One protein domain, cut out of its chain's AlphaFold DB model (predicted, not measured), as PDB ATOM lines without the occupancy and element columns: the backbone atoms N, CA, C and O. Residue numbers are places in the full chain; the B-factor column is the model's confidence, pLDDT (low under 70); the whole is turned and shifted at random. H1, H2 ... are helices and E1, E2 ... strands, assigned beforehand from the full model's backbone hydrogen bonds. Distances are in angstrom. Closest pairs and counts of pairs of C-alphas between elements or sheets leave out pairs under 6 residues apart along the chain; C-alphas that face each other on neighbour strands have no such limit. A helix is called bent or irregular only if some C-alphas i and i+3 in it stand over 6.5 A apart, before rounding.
ATOM      1  N   LEU A   6     -12.688   1.808 -29.552       76.19
ATOM      2  CA  LEU A   6     -13.913   1.213 -30.058       76.19
ATOM      3  C   LEU A   6     -13.616  -0.095 -30.811       76.19
ATOM      4  O   LEU A   6     -12.767  -0.097 -31.709       76.19
ATOM      5  N   PRO A   7     -14.299  -1.209 -30.498       83.44
ATOM      6  CA  PRO A   7     -14.086  -2.461 -31.212       83.44
ATOM      7  C   PRO A   7     -14.629  -2.389 -32.641       83.44
ATOM      8  O   PRO A   7     -15.818  -2.158 -32.863       83.44
ATOM      9  N   VAL A   8     -13.771  -2.664 -33.623       78.19
ATOM     10  CA  VAL A   8     -14.114  -2.525 -35.051       78.19
ATOM     11  C   VAL A   8     -15.194  -3.519 -35.476       78.19
ATOM     12  O   VAL A   8     -15.998  -3.240 -36.357       78.19
ATOM     13  N   VAL A   9     -15.281  -4.670 -34.805       79.44
ATOM     14  CA  VAL A   9     -16.352  -5.650 -35.045       79.44
ATOM     15  C   VAL A   9     -17.730  -5.061 -34.719       79.44
ATOM     16  O   VAL A   9     -18.686  -5.332 -35.443       79.44
ATOM     17  N   HIS A  10     -17.844  -4.228 -33.679       77.69
ATOM     18  CA  HIS A  10     -19.105  -3.557 -33.358       77.69
ATOM     19  C   HIS A  10     -19.433  -2.464 -34.371       77.69
ATOM     20  O   HIS A  10     -20.580  -2.391 -34.792       77.69
ATOM     21  N   LEU A  11     -18.442  -1.701 -34.841       76.62
ATOM     22  CA  LEU A  11     -18.638  -0.760 -35.949       76.62
ATOM     23  C   LEU A  11     -19.166  -1.450 -37.206       76.62
ATOM     24  O   LEU A  11     -20.155  -1.010 -37.784       76.62
ATOM     25  N   CYS A  12     -18.553  -2.568 -37.600       77.62
ATOM     26  CA  CYS A  12     -19.017  -3.357 -38.734       77.62
ATOM     27  C   CYS A  12     -20.466  -3.810 -38.541       77.62
ATOM     28  O   CYS A  12     -21.275  -3.624 -39.439       77.62
ATOM     29  N   ARG A  13     -20.824  -4.327 -37.358       77.38
ATOM     30  CA  ARG A  13     -22.212  -4.712 -37.048       77.38
ATOM     31  C   ARG A  13     -23.172  -3.527 -37.116       77.38
ATOM     32  O   ARG A  13     -24.240  -3.659 -37.703       77.38
ATOM     33  N   ILE A  14     -22.785  -2.372 -36.569       73.12
ATOM     34  CA  ILE A  14     -23.585  -1.144 -36.623       73.12
ATOM     35  C   ILE A  14     -23.826  -0.718 -38.071       73.12
ATOM     36  O   ILE A  14     -24.911  -0.242 -38.364       73.12
ATOM     37  N   LEU A  15     -22.886  -0.946 -38.984       71.94
ATOM     38  CA  LEU A  15     -23.049  -0.629 -40.405       71.94
ATOM     39  C   LEU A  15     -23.591  -1.795 -41.254       71.94
ATOM     40  O   LEU A  15     -23.690  -1.662 -42.469       71.94
ATOM     41  N   GLY A  16     -23.937  -2.942 -40.657       73.50
ATOM     42  CA  GLY A  16     -24.406  -4.121 -41.402       73.50
ATOM     43  C   GLY A  16     -23.318  -4.818 -42.235       73.50
ATOM     44  O   GLY A  16     -23.610  -5.554 -43.173       73.50
ATOM     45  N   LEU A  17     -22.047  -4.598 -41.906       77.75
ATOM     46  CA  LEU A  17     -20.890  -5.105 -42.633       77.75
ATOM     47  C   LEU A  17     -20.328  -6.377 -42.001       77.75
ATOM     48  O   LEU A  17     -20.281  -6.541 -40.780       77.75
ATOM     49  N   ARG A  18     -19.782  -7.250 -42.852       81.38
ATOM     50  CA  ARG A  18     -19.019  -8.425 -42.415       81.38
ATOM     51  C   ARG A  18     -17.616  -8.007 -41.984       81.38
ATOM     52  O   ARG A  18     -16.788  -7.606 -42.804       81.38
ATOM     53  N   ALA A  19     -17.347  -8.088 -40.686       79.50
ATOM     54  CA  ALA A  19     -16.068  -7.681 -40.112       79.50
ATOM     55  C   ALA A  19     -14.901  -8.529 -40.646       79.50
ATOM     56  O   ALA A  19     -13.800  -8.017 -40.853       79.50
ATOM     57  N   GLU A  20     -15.158  -9.805 -40.927       79.00
ATOM     58  CA  GLU A  20     -14.179 -10.800 -41.362       79.00
ATOM     59  C   GLU A  20     -13.553 -10.440 -42.713       79.00
ATOM     60  O   GLU A  20     -12.365 -10.669 -42.932       79.00
ATOM     61  N   THR A  21     -14.330  -9.831 -43.612       78.50
ATOM     62  CA  THR A  21     -13.869  -9.460 -44.957       78.50
ATOM     63  C   THR A  21     -13.243  -8.068 -44.997       78.50
ATOM     64  O   THR A  21     -12.376  -7.793 -45.830       78.50
ATOM     65  N   ARG A  22     -13.659  -7.175 -44.091       75.88
ATOM     66  CA  ARG A  22     -13.280  -5.758 -44.107       75.88
ATOM     67  C   ARG A  22     -12.052  -5.448 -43.254       75.88
ATOM     68  O   ARG A  22     -11.162  -4.735 -43.718       75.88
ATOM     69  N   ILE A  23     -11.937  -6.041 -42.063       78.00
ATOM     70  CA  ILE A  23     -10.810  -5.797 -41.144       78.00
ATOM     71  C   ILE A  23      -9.444  -6.079 -41.806       78.00
ATOM     72  O   ILE A  23      -8.565  -5.222 -41.710       78.00
ATOM     73  N   PRO A  24      -9.218  -7.201 -42.526       80.06
ATOM     74  CA  PRO A  24      -7.919  -7.466 -43.153       80.06
ATOM     75  C   PRO A  24      -7.510  -6.425 -44.204       80.06
ATOM     76  O   PRO A  24      -6.324  -6.126 -44.340       80.06
ATOM     77  N   ARG A  25      -8.479  -5.866 -44.943       75.19
ATOM     78  CA  ARG A  25      -8.237  -4.806 -45.932       75.19
ATOM     79  C   ARG A  25      -7.904  -3.484 -45.248       75.19
ATOM     80  O   ARG A  25      -6.932  -2.837 -45.623       75.19
ATOM     81  N   TRP A  26      -8.670  -3.112 -44.228       75.00
ATOM     82  CA  TRP A  26      -8.500  -1.832 -43.545       75.00
ATOM     83  C   TRP A  26      -7.230  -1.746 -42.711       75.00
ATOM     84  O   TRP A  26      -6.635  -0.678 -42.656       75.00
ATOM     85  N   ARG A  27      -6.734  -2.867 -42.178       75.31
ATOM     86  CA  ARG A  27      -5.440  -2.934 -41.472       75.31
ATOM     87  C   ARG A  27      -4.239  -2.441 -42.285       75.31
ATOM     88  O   ARG A  27      -3.187  -2.196 -41.708       75.31
ATOM     89  N   LYS A  28      -4.368  -2.312 -43.608       76.12
ATOM     90  CA  LYS A  28      -3.324  -1.756 -44.482       76.12
ATOM     91  C   LYS A  28      -3.336  -0.220 -44.540       76.12
ATOM     92  O   LYS A  28      -2.418   0.364 -45.104       76.12
ATOM     93  N   LEU A  29      -4.363   0.430 -43.990       71.31
ATOM     94  CA  LEU A  29      -4.519   1.885 -43.993       71.31
ATOM     95  C   LEU A  29      -3.713   2.532 -42.861       71.31
ATOM     96  O   LEU A  29      -3.570   1.970 -41.775       71.31
ATOM     97  N   LEU A  30      -3.242   3.760 -43.091       64.75
ATOM     98  CA  LEU A  30      -2.407   4.505 -42.139       64.75
ATOM     99  C   LEU A  30      -3.098   4.726 -40.778       64.75
ATOM    100  O   LEU A  30      -2.441   4.706 -39.740       64.75
ATOM    101  N   LEU A  31      -4.430   4.851 -40.784       63.81
ATOM    102  CA  LEU A  31      -5.278   5.016 -39.595       63.81
ATOM    103  C   LEU A  31      -5.269   3.810 -38.632       63.81
ATOM    104  O   LEU A  31      -5.717   3.933 -37.496       63.81
ATOM    105  N   TRP A  32      -4.715   2.664 -39.048       70.06
ATOM    106  CA  TRP A  32      -4.543   1.479 -38.199       70.06
ATOM    107  C   TRP A  32      -3.179   1.417 -37.502       70.06
ATOM    108  O   TRP A  32      -2.944   0.494 -36.736       70.06
ATOM    109  N   ARG A  33      -2.280   2.399 -37.683       70.19
ATOM    110  CA  ARG A  33      -0.989   2.437 -36.956       70.19
ATOM    111  C   ARG A  33      -1.146   2.519 -35.434       70.19
ATOM    112  O   ARG A  33      -0.252   2.111 -34.698       70.19
ATOM    113  N   THR A  34      -2.266   3.063 -34.966       70.12
ATOM    114  CA  THR A  34      -2.600   3.216 -33.542       70.12
ATOM    115  C   THR A  34      -3.599   2.165 -33.056       70.12
ATOM    116  O   THR A  34      -4.196   2.337 -31.990       70.12
ATOM    117  N   ASP A  35      -3.817   1.097 -33.829       76.62
ATOM    118  CA  ASP A  35      -4.722   0.024 -33.446       76.62
ATOM    119  C   ASP A  35      -4.212  -0.745 -32.215       76.62
ATOM    120  O   ASP A  35      -3.027  -0.754 -31.842       76.62
ATOM    121  N   ARG A  36      -5.160  -1.351 -31.502       76.25
ATOM    122  CA  ARG A  36      -4.878  -2.204 -30.349       76.25
ATOM    123  C   ARG A  36      -5.747  -3.445 -30.416       76.25
ATOM    124  O   ARG A  36      -6.940  -3.369 -30.697       76.25
ATOM    125  N   LYS A  37      -5.156  -4.598 -30.112       82.06
ATOM    126  CA  LYS A  37      -5.914  -5.809 -29.794       82.06
ATOM    127  C   LYS A  37      -6.301  -5.756 -28.325       82.06
ATOM    128  O   LYS A  37      -5.421  -5.822 -27.471       82.06
ATOM    129  N   LEU A  38      -7.590  -5.636 -28.032       78.94
ATOM    130  CA  LEU A  38      -8.088  -5.562 -26.661       78.94
ATOM    131  C   LEU A  38      -9.083  -6.694 -26.390       78.94
ATOM    132  O   LEU A  38      -9.826  -7.095 -27.290       78.94
ATOM    133  N   PRO A  39      -9.111  -7.235 -25.161       77.38
ATOM    134  CA  PRO A  39     -10.107  -8.219 -24.783       77.38
ATOM    135  C   PRO A  39     -11.465  -7.536 -24.573       77.38
ATOM    136  O   PRO A  39     -11.621  -6.713 -23.671       77.38
ATOM    137  N   VAL A  40     -12.450  -7.906 -25.384       74.00
ATOM    138  CA  VAL A  40     -13.834  -7.426 -25.330       74.00
ATOM    139  C   VAL A  40     -14.742  -8.583 -24.938       74.00
ATOM    140  O   VAL A  40     -14.597  -9.702 -25.429       74.00
ATOM    141  N   GLN A  41     -15.666  -8.324 -24.022       71.69
ATOM    142  CA  GLN A  41     -16.676  -9.295 -23.630       71.69
ATOM    143  C   GLN A  41     -17.808  -9.265 -24.656       71.69
ATOM    144  O   GLN A  41     -18.397  -8.219 -24.906       71.69
ATOM    145  N   THR A  42     -18.057 -10.403 -25.292       64.81
ATOM    146  CA  THR A  42     -19.124 -10.583 -26.279       64.81
ATOM    147  C   THR A  42     -20.254 -11.389 -25.657       64.81
ATOM    148  O   THR A  42     -19.988 -12.347 -24.932       64.81
ATOM    149  N   GLU A  43     -21.498 -11.020 -25.962       57.88
ATOM    150  CA  GLU A  43     -22.707 -11.665 -25.421       57.88
ATOM    151  C   GLU A  43     -22.765 -13.169 -25.717       57.88
ATOM    152  O   GLU A  43     -23.229 -13.946 -24.893       57.88
ATOM    153  N   THR A  44     -22.237 -13.603 -26.865       64.94
ATOM    154  CA  THR A  44     -22.384 -14.983 -27.346       64.94
ATOM    155  C   THR A  44     -21.206 -15.905 -27.031       64.94
ATOM    156  O   THR A  44     -21.377 -17.123 -27.021       64.94
ATOM    157  N   HIS A  45     -19.996 -15.378 -26.811       60.22
ATOM    158  CA  HIS A  45     -18.764 -16.188 -26.752       60.22
ATOM    159  C   HIS A  45     -17.806 -15.803 -25.613       60.22
ATOM    160  O   HIS A  45     -16.642 -16.211 -25.622       60.22
ATOM    161  N   GLY A  46     -18.251 -14.997 -24.645       75.06
ATOM    162  CA  GLY A  46     -17.411 -14.546 -23.536       75.06
ATOM    163  C   GLY A  46     -16.326 -13.551 -23.972       75.06
ATOM    164  O   GLY A  46     -16.532 -12.745 -24.884       75.06
ATOM    165  N   ARG A  47     -15.172 -13.558 -23.288       77.31
ATOM    166  CA  ARG A  47     -14.069 -12.600 -23.498       77.31
ATOM    167  C   ARG A  47     -13.231 -12.993 -24.722       77.31
ATOM    168  O   ARG A  47     -12.519 -13.990 -24.692       77.31
ATOM    169  N   ARG A  48     -13.278 -12.190 -25.788       78.38
ATOM    170  CA  ARG A  48     -12.496 -12.379 -27.024       78.38
ATOM    171  C   ARG A  48     -11.552 -11.214 -27.276       78.38
ATOM    172  O   ARG A  48     -11.901 -10.064 -27.044       78.38
ATOM    173  N   ILE A  49     -10.364 -11.504 -27.801       80.69
ATOM    174  CA  ILE A  49      -9.431 -10.469 -28.256       80.69
ATOM    175  C   ILE A  49      -9.883  -9.988 -29.636       80.69
ATOM    176  O   ILE A  49      -9.914 -10.767 -30.587       80.69
ATOM    177  N   VAL A  50     -10.221  -8.706 -29.745       81.44
ATOM    178  CA  VAL A  50     -10.675  -8.080 -30.994       81.44
ATOM    179  C   VAL A  50      -9.852  -6.836 -31.299       81.44
ATOM    180  O   VAL A  50      -9.209  -6.261 -30.420       81.44
ATOM    181  N   TRP A  51      -9.851  -6.434 -32.567       84.50
ATOM    182  CA  TRP A  51      -9.225  -5.187 -32.987       84.50
ATOM    183  C   TRP A  51     -10.080  -3.995 -32.572       84.50
ATOM    184  O   TRP A  51     -11.281  -3.958 -32.856       84.50
ATOM    185  N   CYS A  52      -9.436  -3.018 -31.946       81.75
ATOM    186  CA  CYS A  52     -10.039  -1.768 -31.528       81.75
ATOM    187  C   CYS A  52      -9.251  -0.582 -32.088       81.75
ATOM    188  O   CYS A  52      -8.019  -0.609 -32.145       81.75
ATOM    189  N   LEU A  53      -9.978   0.470 -32.453       79.25
ATOM    190  CA  LEU A  53      -9.424   1.738 -32.919       79.25
ATOM    191  C   LEU A  53      -9.661   2.832 -31.874       79.25
ATOM    192  O   LEU A  53     -10.680   2.774 -31.185       79.25
ATOM    193  N   PRO A  54      -8.767   3.825 -31.731       78.06
ATOM    194  CA  PRO A  54      -9.026   4.959 -30.853       78.06
ATOM    195  C   PRO A  54     -10.296   5.701 -31.284       78.06
ATOM    196  O   PRO A  54     -10.516   5.894 -32.479       78.06
ATOM    197  N   PHE A  55     -11.107   6.167 -30.334       71.81
ATOM    198  CA  PHE A  55     -12.366   6.860 -30.636       71.81
ATOM    199  C   PHE A  55     -12.163   8.068 -31.574       71.81
ATOM    200  O   PHE A  55     -12.901   8.231 -32.540       71.81
ATOM    201  N   GLY A  56     -11.084   8.838 -31.386       65.44
ATOM    202  CA  GLY A  56     -10.731   9.982 -32.243       65.44
ATOM    203  C   GLY A  56     -10.404   9.641 -33.707       65.44
ATOM    204  O   GLY A  56     -10.263  10.541 -34.525       65.44
ATOM    205  N   THR A  57     -10.304   8.358 -34.069       69.25
ATOM    206  CA  THR A  57     -10.110   7.922 -35.466       69.25
ATOM    207  C   THR A  57     -11.421   7.654 -36.211       69.25
ATOM    208  O   THR A  57     -11.391   7.400 -37.417       69.25
ATOM    209  N   LEU A  58     -12.572   7.748 -35.530       67.12
ATOM    210  CA  LEU A  58     -13.892   7.522 -36.127       67.12
ATOM    211  C   LEU A  58     -14.189   8.428 -37.330       67.12
ATOM    212  O   LEU A  58     -14.593   7.875 -38.354       67.12
ATOM    213  N   PRO A  59     -13.954   9.758 -37.290       60.62
ATOM    214  CA  PRO A  59     -14.247  10.624 -38.435       60.62
ATOM    215  C   PRO A  59     -13.477  10.203 -39.692       60.62
ATOM    216  O   PRO A  59     -14.058  10.024 -40.758       60.62
ATOM    217  N   PHE A  60     -12.178   9.925 -39.549       65.94
ATOM    218  CA  PHE A  60     -11.334   9.454 -40.651       65.94
ATOM    219  C   PHE A  60     -11.790   8.105 -41.204       65.94
ATOM    220  O   PHE A  60     -11.739   7.880 -42.415       65.94
ATOM    221  N   TRP A  61     -12.242   7.205 -40.332       68.56
ATOM    222  CA  TRP A  61     -12.774   5.912 -40.740       68.56
ATOM    223  C   TRP A  61     -14.087   6.055 -41.526       68.56
ATOM    224  O   TRP A  61     -14.214   5.438 -42.582       68.56
ATOM    225  N   PHE A  62     -15.006   6.924 -41.087       66.62
ATOM    226  CA  PHE A  62     -16.244   7.243 -41.812       66.62
ATOM    227  C   PHE A  62     -15.983   7.906 -43.174       66.62
ATOM    228  O   PHE A  62     -16.638   7.563 -44.156       66.62
ATOM    229  N   CYS A  63     -14.995   8.801 -43.272       60.12
ATOM    230  CA  CYS A  63     -14.615   9.433 -44.542       60.12
ATOM    231  C   CYS A  63     -13.901   8.474 -45.510       60.12
ATOM    232  O   CYS A  63     -13.943   8.673 -46.719       60.12
ATOM    233  N   SER A  64     -13.246   7.431 -44.994       63.00
ATOM    234  CA  SER A  64     -12.532   6.433 -45.807       63.00
ATOM    235  C   SER A  64     -13.441   5.299 -46.298       63.00
ATOM    236  O   SER A  64     -12.963   4.338 -46.911       63.00
ATOM    237  N   PHE A  65     -14.737   5.364 -45.986       69.12
ATOM    238  CA  PHE A  65     -15.696   4.308 -46.262       69.12
ATOM    239  C   PHE A  65     -16.431   4.541 -47.589       69.12
ATOM    240  O   PHE A  65     -16.906   5.637 -47.876       69.12
ATOM    241  N   ASN A  66     -16.566   3.486 -48.398       71.00
ATOM    242  CA  ASN A  66     -17.425   3.524 -49.576       71.00
ATOM    243  C   ASN A  66     -18.870   3.258 -49.145       71.00
ATOM    244  O   ASN A  66     -19.268   2.106 -48.997       71.00
ATOM    245  N   TRP A  67     -19.650   4.320 -48.942       70.69
ATOM    246  CA  TRP A  67     -21.036   4.249 -48.458       70.69
ATOM    247  C   TRP A  67     -21.966   3.379 -49.318       70.69
ATOM    248  O   TRP A  67     -22.956   2.871 -48.800       70.69
ATOM    249  N   ASN A  68     -21.593   3.099 -50.571       75.62
ATOM    250  CA  ASN A  68     -22.304   2.169 -51.453       75.62
ATOM    251  C   ASN A  68     -22.257   0.702 -50.979       75.62
ATOM    252  O   ASN A  68     -23.013  -0.129 -51.472       75.62
TER     253      ASN A  68
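Overview. This is residues 6 to 68 of the 228 residues of an uncharacterized protein of Ktedonobacter sp (UniProt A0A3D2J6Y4). A long two-stranded hairpin, E1 and E2, reaches out to its turn at one end of the domain, and three short helices gather at its other part: H1 packs on E2, H2 packs on H1, and H3 follows directly on E2 and touches neither of the other helices. E2 bends on its way from the turn to H3, and H1 lies nearest the middle of the whole. The printed part has 63 residues, with three named helices and two named strands in the order H1, H2, E1, E2, H3; the sheet's order is E1 - E2, antiparallel, and the class is mixed, helices and strands. The whole is compact, with a radius of gyration of the C-alphas of 11.6 A, and spans 32 by 25 by 19 A.

Arrangement. Residues 6 to 7, before the first helix, form a short antiparallel pairing with residues 52 to 53 of E2, which is residues 46 to 54. In H1, residues 8 to 14, Val 8 comes closest to E2, with its C-alpha 5.4 A from that of Cys 52. H1 and H2, residues 19 to 26, touch, with the C-alphas of Cys 12 and Ala 19 closest at 5.4 A; they run opposite ways at a steep tilt of 56 degrees. H2 and E2 are only just apart, at 8.3 A. E1, residues 36 to 42, and E2 form an antiparallel hairpin, their directions at 138 degrees; N 40 and O 48, at 2.8 A, and N 36 and O 52, at 3.0 A, are within hydrogen-bond range. E2 bends by 61 degrees at residue 49. H3, residues 55 to 63, is apart from H1, H2 and E1. Every O i to N i+4 pair is within hydrogen-bond range in H1, but 2 of 4 in H2 and 3 of 5 in H3. H2 is only just irregular, with C-alphas 21 and 24 6.53 A apart, and H3 is irregular, with C-alphas 56 and 59 7.1 A apart.

Along the chain. H1 begins at C-alpha 8, (-14.114, -2.525, -35.051), and is 9.7 A long; H2 measures 10.2 A. E1 covers 17.0 A. E2 starts at C-alpha 46, (-17.411, -14.546, -23.536), and covers 22.5 A. H3 measures 14.3 A and ends at C-alpha 63, (-14.615, 9.433, -44.542).

Size, cuts and confidence. The two C-alphas farthest apart, those of Gly 46 and Asn 68, are 32.9 A from each other. The printed part has no cut. The links H1 to H2, E1 to E2 and E2 to H3 are tight, H2 to E1 is short, and no link is long. The mean pLDDT of the printed part is 73.5; residues 30 to 31, 42 to 45 and 56 to 65 are under 70.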